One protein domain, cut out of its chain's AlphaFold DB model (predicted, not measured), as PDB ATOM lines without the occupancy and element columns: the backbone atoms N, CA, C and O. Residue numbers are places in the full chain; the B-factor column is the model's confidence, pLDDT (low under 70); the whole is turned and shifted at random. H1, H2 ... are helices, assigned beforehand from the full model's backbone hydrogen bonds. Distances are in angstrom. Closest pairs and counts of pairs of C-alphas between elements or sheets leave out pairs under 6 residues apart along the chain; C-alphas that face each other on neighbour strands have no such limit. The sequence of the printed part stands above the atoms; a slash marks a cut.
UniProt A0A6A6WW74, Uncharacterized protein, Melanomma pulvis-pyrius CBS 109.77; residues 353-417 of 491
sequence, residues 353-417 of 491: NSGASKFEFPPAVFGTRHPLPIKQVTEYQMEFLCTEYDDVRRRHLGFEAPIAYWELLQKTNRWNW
ATOM      1  N   ASN A 353      18.387  11.329 -43.889       95.06
ATOM      2  CA  ASN A 353      18.579  11.492 -42.450       95.06
ATOM      3  C   ASN A 353      19.930  12.152 -42.161       95.06
ATOM      4  O   ASN A 353      20.880  11.508 -41.695       95.06
ATOM      5  N   SER A 354      20.030  13.453 -42.442       92.81
ATOM      6  CA  SER A 354      21.240  14.231 -42.169       92.81
ATOM      7  C   SER A 354      21.563  14.194 -40.672       92.81
ATOM      8  O   SER A 354      20.884  14.823 -39.865       92.81
ATOM      9  N   GLY A 355      22.592  13.437 -40.291       91.94
ATOM     10  CA  GLY A 355      22.946  13.207 -38.887       91.94
ATOM     11  C   GLY A 355      22.810  11.761 -38.417       91.94
ATOM     12  O   GLY A 355      23.177  11.490 -37.279       91.94
ATOM     13  N   ALA A 356      22.400  10.819 -39.275       91.25
ATOM     14  CA  ALA A 356      22.260   9.405 -38.907       91.25
ATOM     15  C   ALA A 356      23.516   8.796 -38.255       91.25
ATOM     16  O   ALA A 356      23.442   7.987 -37.335       91.25
ATOM     17  N   SER A 357      24.708   9.246 -38.656       89.19
ATOM     18  CA  SER A 357      25.974   8.815 -38.048       89.19
ATOM     19  C   SER A 357      26.160   9.226 -36.582       89.19
ATOM     20  O   SER A 357      27.103   8.746 -35.954       89.19
ATOM     21  N   LYS A 358      25.332  10.150 -36.087       94.56
ATOM     22  CA  LYS A 358      25.298  10.680 -34.719       94.56
ATOM     23  C   LYS A 358      24.074  10.186 -33.944       94.56
ATOM     24  O   LYS A 358      23.764  10.757 -32.909       94.56
ATOM     25  N   PHE A 359      23.336   9.197 -34.453       94.62
ATOM     26  CA  PHE A 359      22.272   8.592 -33.664       94.62
ATOM     27  C   PHE A 359      22.850   7.975 -32.390       94.62
ATOM     28  O   PHE A 359      23.922   7.367 -32.409       94.62
ATOM     29  N   GLU A 360      22.124   8.144 -31.292       94.06
ATOM     30  CA  GLU A 360      22.466   7.621 -29.975       94.06
ATOM     31  C   GLU A 360      21.188   7.095 -29.328       94.06
ATOM     32  O   GLU A 360      20.112   7.675 -29.501       94.06
ATOM     33  N   PHE A 361      21.302   6.009 -28.574       90.00
ATOM     34  CA  PHE A 361      20.214   5.520 -27.740       90.00
ATOM     35  C   PHE A 361      20.342   6.091 -26.331       90.00
ATOM     36  O   PHE A 361      21.443   6.097 -25.774       90.00
ATOM     37  N   PRO A 362      19.244   6.567 -25.724       89.50
ATOM     38  CA  PRO A 362      19.284   7.125 -24.387       89.50
ATOM     39  C   PRO A 362      19.629   6.045 -23.353       89.50
ATOM     40  O   PRO A 362      19.246   4.885 -23.516       89.50
ATOM     41  N   PRO A 363      20.300   6.423 -22.250       88.81
ATOM     42  CA  PRO A 363      20.831   5.455 -21.297       88.81
ATOM     43  C   PRO A 363      19.781   4.525 -20.673       88.81
ATOM     44  O   PRO A 363      20.076   3.371 -20.376       88.81
ATOM     45  N   ALA A 364      18.537   4.997 -20.539       86.06
ATOM     46  CA  ALA A 364      17.422   4.218 -20.003       86.06
ATOM     47  C   ALA A 364      17.085   2.959 -20.824       86.06
ATOM     48  O   ALA A 364      16.568   2.005 -20.257       86.06
ATOM     49  N   VAL A 365      17.392   2.941 -22.126       85.25
ATOM     50  CA  VAL A 365      17.079   1.813 -23.022       85.25
ATOM     51  C   VAL A 365      17.951   0.596 -22.720       85.25
ATOM     52  O   VAL A 365      17.470  -0.528 -22.734       85.25
ATOM     53  N   PHE A 366      19.231   0.822 -22.418       85.44
ATOM     54  CA  PHE A 366      20.213  -0.246 -22.208       85.44
ATOM     55  C   PHE A 366      20.755  -0.301 -20.776       85.44
ATOM     56  O   PHE A 366      21.736  -0.994 -20.511       85.44
ATOM     57  N   GLY A 367      20.177   0.477 -19.854       86.75
ATOM     58  CA  GLY A 367      20.679   0.608 -18.485       86.75
ATOM     59  C   GLY A 367      22.098   1.185 -18.402       86.75
ATOM     60  O   GLY A 367      22.824   0.912 -17.444       86.75
ATOM     61  N   THR A 368      22.532   1.956 -19.402       89.25
ATOM     62  CA  THR A 368      23.863   2.580 -19.421       89.25
ATOM     63  C   THR A 368      23.859   3.898 -18.641       89.25
ATOM     64  O   THR A 368      22.814   4.453 -18.313       89.25
ATOM     65  N   ARG A 369      25.042   4.432 -18.304       90.12
ATOM     66  CA  ARG A 369      25.161   5.756 -17.647       90.12
ATOM     67  C   ARG A 369      25.104   6.927 -18.628       90.12
ATOM     68  O   ARG A 369      24.760   8.039 -18.242       90.12
ATOM     69  N   HIS A 370      25.464   6.673 -19.880       92.25
ATOM     70  CA  HIS A 370      25.546   7.665 -20.944       92.25
ATOM     71  C   HIS A 370      24.774   7.171 -22.169       92.25
ATOM     72  O   HIS A 370      24.613   5.951 -22.311       92.25
ATOM     73  N   PRO A 371      24.307   8.084 -23.040       92.44
ATOM     74  CA  PRO A 371      23.783   7.702 -24.340       92.44
ATOM     75  C   PRO A 371      24.774   6.801 -25.070       92.44
ATOM     76  O   PRO A 371      25.983   7.042 -25.029       92.44
ATOM     77  N   LEU A 372      24.265   5.744 -25.694       92.00
ATOM     78  CA  LEU A 372      25.079   4.788 -26.426       92.00
ATOM     79  C   LEU A 372      25.050   5.161 -27.913       92.00
ATOM     80  O   LEU A 372      23.986   5.063 -28.532       92.00
ATOM     81  N   PRO A 373      26.174   5.589 -28.515       92.94
ATOM     82  CA  PRO A 373      26.229   5.868 -29.943       92.94
ATOM     83  C   PRO A 373      25.819   4.645 -30.755       92.94
ATOM     84  O   PRO A 373      26.221   3.531 -30.433       92.94
ATOM     85  N   ILE A 374      25.108   4.849 -31.865       91.50
ATOM     86  CA  ILE A 374      24.582   3.774 -32.723       91.50
ATOM     87  C   ILE A 374      25.655   2.769 -33.161       91.50
ATOM     88  O   ILE A 374      25.400   1.586 -33.329       91.50
ATOM     89  N   LYS A 375      26.897   3.242 -33.290       85.25
ATOM     90  CA  LYS A 375      28.071   2.450 -33.670       85.25
ATOM     91  C   LYS A 375      28.583   1.531 -32.556       85.25
ATOM     92  O   LYS A 375      29.444   0.712 -32.823       85.25
ATOM     93  N   GLN A 376      28.151   1.726 -31.316       89.25
ATOM     94  CA  GLN A 376      28.553   0.931 -30.152       89.25
ATOM     95  C   GLN A 376      27.473  -0.072 -29.735       89.25
ATOM     96  O   GLN A 376      27.709  -0.878 -28.841       89.25
ATOM     97  N   VAL A 377      26.304  -0.023 -30.376       87.69
ATOM     98  CA  VAL A 377      25.187  -0.924 -30.092       87.69
ATOM     99  C   VAL A 377      25.495  -2.291 -30.684       87.69
ATOM    100  O   VAL A 377      25.751  -2.408 -31.888       87.69
ATOM    101  N   THR A 378      25.491  -3.316 -29.837       87.94
ATOM    102  CA  THR A 378      25.734  -4.703 -30.243       87.94
ATOM    103  C   THR A 378      24.491  -5.330 -30.872       87.94
ATOM    104  O   THR A 378      23.380  -4.827 -30.724       87.94
ATOM    105  N   GLU A 379      24.668  -6.455 -31.563       85.19
ATOM    106  CA  GLU A 379      23.554  -7.217 -32.139       85.19
ATOM    107  C   GLU A 379      22.576  -7.703 -31.071       85.19
ATOM    108  O   GLU A 379      21.384  -7.478 -31.213       85.19
ATOM    109  N   TYR A 380      23.074  -8.243 -29.956       86.69
ATOM    110  CA  TYR A 380      22.237  -8.658 -28.825       86.69
ATOM    111  C   TYR A 380      21.407  -7.502 -28.243       86.69
ATOM    112  O   TYR A 380      20.228  -7.659 -27.945       86.69
ATOM    113  N   GLN A 381      22.008  -6.316 -28.101       89.12
ATOM    114  CA  GLN A 381      21.285  -5.122 -27.653       89.12
ATOM    115  C   GLN A 381      20.203  -4.715 -28.652       89.12
ATOM    116  O   GLN A 381      19.122  -4.289 -28.245       89.12
ATOM    117  N   MET A 382      20.479  -4.848 -29.949       88.50
ATOM    118  CA  MET A 382      19.488  -4.554 -30.973       88.50
ATOM    119  C   MET A 382      18.376  -5.601 -31.022       88.50
ATOM    120  O   MET A 382      17.218  -5.241 -31.162       88.50
ATOM    121  N   GLU A 383      18.695  -6.881 -30.861       84.88
ATOM    122  CA  GLU A 383      17.710  -7.956 -30.784       84.88
ATOM    123  C   GLU A 383      16.802  -7.784 -29.565       84.88
ATOM    124  O   GLU A 383      15.586  -7.880 -29.700       84.88
ATOM    125  N   PHE A 384      17.361  -7.432 -28.404       85.12
ATOM    126  CA  PHE A 384      16.589  -7.050 -27.219       85.12
ATOM    127  C   PHE A 384      15.650  -5.878 -27.518       85.12
ATOM    128  O   PHE A 384      14.456  -5.944 -27.236       85.12
ATOM    129  N   LEU A 385      16.172  -4.832 -28.170       84.94
ATOM    130  CA  LEU A 385      15.355  -3.715 -28.626       84.94
ATOM    131  C   LEU A 385      14.233  -4.172 -29.552       84.94
ATOM    132  O   LEU A 385      13.119  -3.734 -29.326       84.94
ATOM    133  N   CYS A 386      14.514  -5.026 -30.541       81.12
ATOM    134  CA  CYS A 386      13.580  -5.510 -31.564       81.12
ATOM    135  C   CYS A 386      12.567  -6.553 -31.047       81.12
ATOM    136  O   CYS A 386      11.487  -6.679 -31.620       81.12
ATOM    137  N   THR A 387      12.872  -7.266 -29.962       79.75
ATOM    138  CA  THR A 387      11.983  -8.264 -29.337       79.75
ATOM    139  C   THR A 387      11.078  -7.648 -28.274       79.75
ATOM    140  O   THR A 387       9.878  -7.911 -28.275       79.75
ATOM    141  N   GLU A 388      11.590  -6.744 -27.433       74.06
ATOM    142  CA  GLU A 388      10.764  -5.927 -26.521       74.06
ATOM    143  C   GLU A 388      10.097  -4.728 -27.236       74.06
ATOM    144  O   GLU A 388       9.413  -3.889 -26.635       74.06
ATOM    145  N   TYR A 389      10.298  -4.641 -28.552       61.41
ATOM    146  CA  TYR A 389      10.093  -3.450 -29.366       61.41
ATOM    147  C   TYR A 389       8.662  -2.984 -29.467       61.41
ATOM    148  O   TYR A 389       8.444  -1.784 -29.563       61.41
ATOM    149  N   ASP A 390       7.672  -3.870 -29.441       65.69
ATOM    150  CA  ASP A 390       6.287  -3.423 -29.602       65.69
ATOM    151  C   ASP A 390       5.850  -2.491 -28.466       65.69
ATOM    152  O   ASP A 390       5.033  -1.588 -28.678       65.69
ATOM    153  N   ASP A 391       6.439  -2.651 -27.283       68.75
ATOM    154  CA  ASP A 391       6.189  -1.800 -26.127       68.75
ATOM    155  C   ASP A 391       7.105  -0.571 -26.101       68.75
ATOM    156  O   ASP A 391       6.646   0.536 -25.802       68.75
ATOM    157  N   VAL A 392       8.381  -0.722 -26.467       63.81
ATOM    158  CA  VAL A 392       9.359   0.381 -26.503       63.81
ATOM    159  C   VAL A 392       9.077   1.345 -27.660       63.81
ATOM    160  O   VAL A 392       9.076   2.560 -27.457       63.81
ATOM    161  N   ARG A 393       8.753   0.838 -28.855       63.03
ATOM    162  CA  ARG A 393       8.391   1.617 -30.054       63.03
ATOM    163  C   ARG A 393       7.138   2.453 -29.825       63.03
ATOM    164  O   ARG A 393       7.089   3.605 -30.249       63.03
ATOM    165  N   ARG A 394       6.149   1.914 -29.099       66.94
ATOM    166  CA  ARG A 394       4.948   2.665 -28.696       66.94
ATOM    167  C   ARG A 394       5.262   3.810 -27.731       66.94
ATOM    168  O   ARG A 394       4.581   4.832 -27.772       66.94
ATOM    169  N   ARG A 395       6.274   3.660 -26.873       68.62
ATOM    170  CA  ARG A 395       6.639   4.654 -25.845       68.62
ATOM    171  C   ARG A 395       7.675   5.675 -26.321       68.62
ATOM    172  O   ARG A 395       7.720   6.779 -25.783       68.62
ATOM    173  N   HIS A 396       8.482   5.341 -27.325       69.81
ATOM    174  CA  HIS A 396       9.593   6.167 -27.792       69.81
ATOM    175  C   HIS A 396       9.508   6.434 -29.297       69.81
ATOM    176  O   HIS A 396      10.181   5.804 -30.115       69.81
ATOM    177  N   LEU A 397       8.695   7.432 -29.651       71.50
ATOM    178  CA  LEU A 397       8.701   8.047 -30.977       71.50
ATOM    179  C   LEU A 397      10.122   8.563 -31.270       71.50
ATOM    180  O   LEU A 397      10.579   9.509 -30.633       71.50
ATOM    181  N   GLY A 398      10.838   7.923 -32.199       84.12
ATOM    182  CA  GLY A 398      12.163   8.380 -32.640       84.12
ATOM    183  C   GLY A 398      13.240   7.309 -32.819       84.12
ATOM    184  O   GLY A 398      14.299   7.637 -33.351       84.12
ATOM    185  N   PHE A 399      13.005   6.047 -32.437       87.88
ATOM    186  CA  PHE A 399      14.002   4.976 -32.636       87.88
ATOM    187  C   PHE A 399      13.962   4.289 -34.000       87.88
ATOM    188  O   PHE A 399      14.923   3.611 -34.354       87.88
ATOM    189  N   GLU A 400      12.927   4.527 -34.806       89.19
ATOM    190  CA  GLU A 400      12.793   3.891 -36.121       89.19
ATOM    191  C   GLU A 400      13.980   4.204 -37.045       89.19
ATOM    192  O   GLU A 400      14.566   3.296 -37.629       89.19
ATOM    193  N   ALA A 401      14.395   5.473 -37.128       92.81
ATOM    194  CA  ALA A 401      15.532   5.864 -37.959       92.81
ATOM    195  C   ALA A 401      16.888   5.346 -37.422       92.81
ATOM    196  O   ALA A 401      17.662   4.815 -38.219       92.81
ATOM    197  N   PRO A 402      17.205   5.435 -36.113       93.38
ATOM    198  CA  PRO A 402      18.374   4.770 -35.535       93.38
ATOM    199  C   PRO A 402      18.456   3.274 -35.828       93.38
ATOM    200  O   PRO A 402      19.516   2.801 -36.238       93.38
ATOM    201  N   ILE A 403      17.353   2.545 -35.668       91.62
ATOM    202  CA  ILE A 403      17.321   1.090 -35.856       91.62
ATOM    203  C   ILE A 403      17.507   0.736 -37.326       91.62
ATOM    204  O   ILE A 403      18.424  -0.017 -37.647       91.62
ATOM    205  N   ALA A 404      16.767   1.384 -38.229       92.62
ATOM    206  CA  ALA A 404      16.957   1.206 -39.668       92.62
ATOM    207  C   ALA A 404      18.397   1.532 -40.106       92.62
ATOM    208  O   ALA A 404      18.996   0.821 -40.912       92.62
ATOM    209  N   TYR A 405      19.001   2.587 -39.546       94.31
ATOM    210  CA  TYR A 405      20.395   2.926 -39.830       94.31
ATOM    211  C   TYR A 405      21.369   1.841 -39.360       94.31
ATOM    212  O   TYR A 405      22.313   1.512 -40.080       94.31
ATOM    213  N   TRP A 406      21.157   1.289 -38.166       93.31
ATOM    214  CA  TRP A 406      21.974   0.196 -37.644       93.31
ATOM    215  C   TRP A 406      21.828  -1.071 -38.485       93.31
ATOM    216  O   TRP A 406      22.842  -1.661 -38.848       93.31
ATOM    217  N   GLU A 407      20.611  -1.444 -38.880       90.94
ATOM    218  CA  GLU A 407      20.362  -2.596 -39.753       90.94
ATOM    219  C   GLU A 407      21.083  -2.447 -41.097       90.94
ATOM    220  O   GLU A 407      21.763  -3.372 -41.539       90.94
ATOM    221  N   LEU A 408      21.028  -1.264 -41.719       92.12
ATOM    222  CA  LEU A 408      21.761  -0.982 -42.958       92.12
ATOM    223  C   LEU A 408      23.285  -1.070 -42.769       92.12
ATOM    224  O   LEU A 408      23.997  -1.549 -43.658       92.12
ATOM    225  N   LEU A 409      23.812  -0.644 -41.615       89.19
ATOM    226  CA  LEU A 409      25.230  -0.829 -41.286       89.19
ATOM    227  C   LEU A 409      25.595  -2.313 -41.160       89.19
ATOM    228  O   LEU A 409      26.650  -2.712 -41.651       89.19
ATOM    229  N   GLN A 410      24.735  -3.132 -40.551       86.62
ATOM    230  CA  GLN A 410      24.991  -4.569 -40.446       86.62
ATOM    231  C   GLN A 410      24.904  -5.262 -41.806       86.62
ATOM    232  O   GLN A 410      25.781  -6.062 -42.133       86.62
ATOM    233  N   LYS A 411      23.895  -4.921 -42.616       87.38
ATOM    234  CA  LYS A 411      23.681  -5.482 -43.955       87.38
ATOM    235  C   LYS A 411      24.856  -5.212 -44.883       87.38
ATOM    236  O   LYS A 411      25.356  -6.148 -45.495       87.38
ATOM    237  N   THR A 412      25.354  -3.976 -44.912       84.94
ATOM    238  CA  THR A 412      26.475  -3.576 -45.783       84.94
ATOM    239  C   THR A 412      27.810  -4.244 -45.449       84.94
ATOM    240  O   THR A 412      28.734  -4.209 -46.267       84.94
ATOM    241  N   ASN A 413      27.952  -4.848 -44.269       79.31
ATOM    242  CA  ASN A 413      29.194  -5.468 -43.841       79.31
ATOM    243  C   ASN A 413      29.238  -6.958 -44.218       79.31
ATOM    244  O   ASN A 413      28.563  -7.786 -43.609       79.31
ATOM    245  N   ARG A 414      30.101  -7.321 -45.177       79.44
ATOM    246  CA  ARG A 414      30.240  -8.710 -45.659       79.44
ATOM    247  C   ARG A 414      30.630  -9.717 -44.582       79.44
ATOM    248  O   ARG A 414      30.337 -10.901 -44.721       79.44
ATOM    249  N   TRP A 415      31.296  -9.260 -43.524       72.44
ATOM    250  CA  TRP A 415      31.679 -10.109 -42.397       72.44
ATOM    251  C   TRP A 415      30.467 -10.610 -41.606       72.44
ATOM    252  O   TRP A 415      30.544 -11.668 -40.992       72.44
ATOM    253  N   ASN A 416      29.337  -9.907 -41.703       77.62
ATOM    254  CA  ASN A 416      28.079 -10.299 -41.077       77.62
ATOM    255  C   ASN A 416      27.259 -11.267 -41.940       77.62
ATOM    256  O   ASN A 416      26.276 -11.820 -41.464       77.62
ATOM    257  N   TRP A 417      27.657 -11.524 -43.193       81.88
ATOM    258  CA  TRP A 417      26.985 -12.497 -44.075       81.88
ATOM    259  C   TRP A 417      27.385 -13.941 -43.750       81.88
ATOM    260  O   TRP A 417      27.278 -14.839 -44.575       81.88
TER     261      TRP A 417
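This is residues 353 to 417 of the 491 residues of an uncharacterized protein of Melanomma pulvis-pyrius CBS 109.77 (UniProt A0A6A6WW74). Four short helices make a frame with few contacts: the chain runs along H2, turns through H3 and comes back along the longest helix, H4, while small H1 sits near H2, away from H3 and H4. Much of the rest is loop, with the long stretch of residues 367 to 378 leading from H1 to H2 and a short antiparallel pairing of residues 372 to 373 with residues 360 to 361, before H1; the last residues, 411 to 417, stick out at the far end of H4. The printed part has 65 residues with four named helices, in the order H1, H2, H3, H4, and no named strand. The class is all helix, and the named helices hold 33 of the 65 residues. The whole is compact, with a radius of gyration of the C-alphas of 11.7 A, and spans 33 by 26 by 22 A.

Begin with H4, residues 400 to 412, and look from it to H2, residues 379 to 387. The two are close but not clearly touching, their closest C-alphas being those of Met 382 and Ile 403, 7.8 A apart. They run opposite ways at a steep tilt of 44 degrees. H3, residues 389 to 395, is close to H2 but not clearly touching, with the C-alphas of Leu 385 and Val 392 closest at 7.6 A. Their lines are only just about perpendicular, at 71 degrees. H3 and H4 are also close but not clearly touching, with the C-alphas of Arg 393 and Glu 400 closest at 7.8 A. They run opposite ways at a shallow tilt of 34 degrees, only just short of steep. H1, residues 363 to 366, is close to H2 but not clearly touching, with the C-alphas of Phe 366 and Gln 381 closest at 7.4 A. H1 is apart from both H3 and H4. Outside the helices, residues 360 to 361 pair antiparallel with residues 372 to 373. In H2 and H4 every O i to N i+4 pair is within hydrogen-bond range, in H3 2 of 3 are, and H1 is too short for such a pair.

Find C-alpha 400 at (12.793, 3.891, -36.121); from there H4 runs 18.3 A to C-alpha 412 at (26.475, -3.576, -45.783). H2 starts at C-alpha 379, at (23.554, -7.217, -32.139), and runs 12.0 A to C-alpha 387. H3 covers 9.5 A from C-alpha 389 to C-alpha 395, and H1 covers 5.8 A from C-alpha 363 to C-alpha 366.

The C-alphas of Arg 395 and Arg 414 are the two farthest apart, at 33.6 A. The printed part has no cut. The link from H1 to H2, residues 367 to 378, is long; those from H2 to H3 and from H3 to H4 are tight. Residues 411 to 417, of which 411 and 412 belong to H4, stand free. The mean pLDDT of the printed part is 85.0, and residues 389 to 396 are under 70.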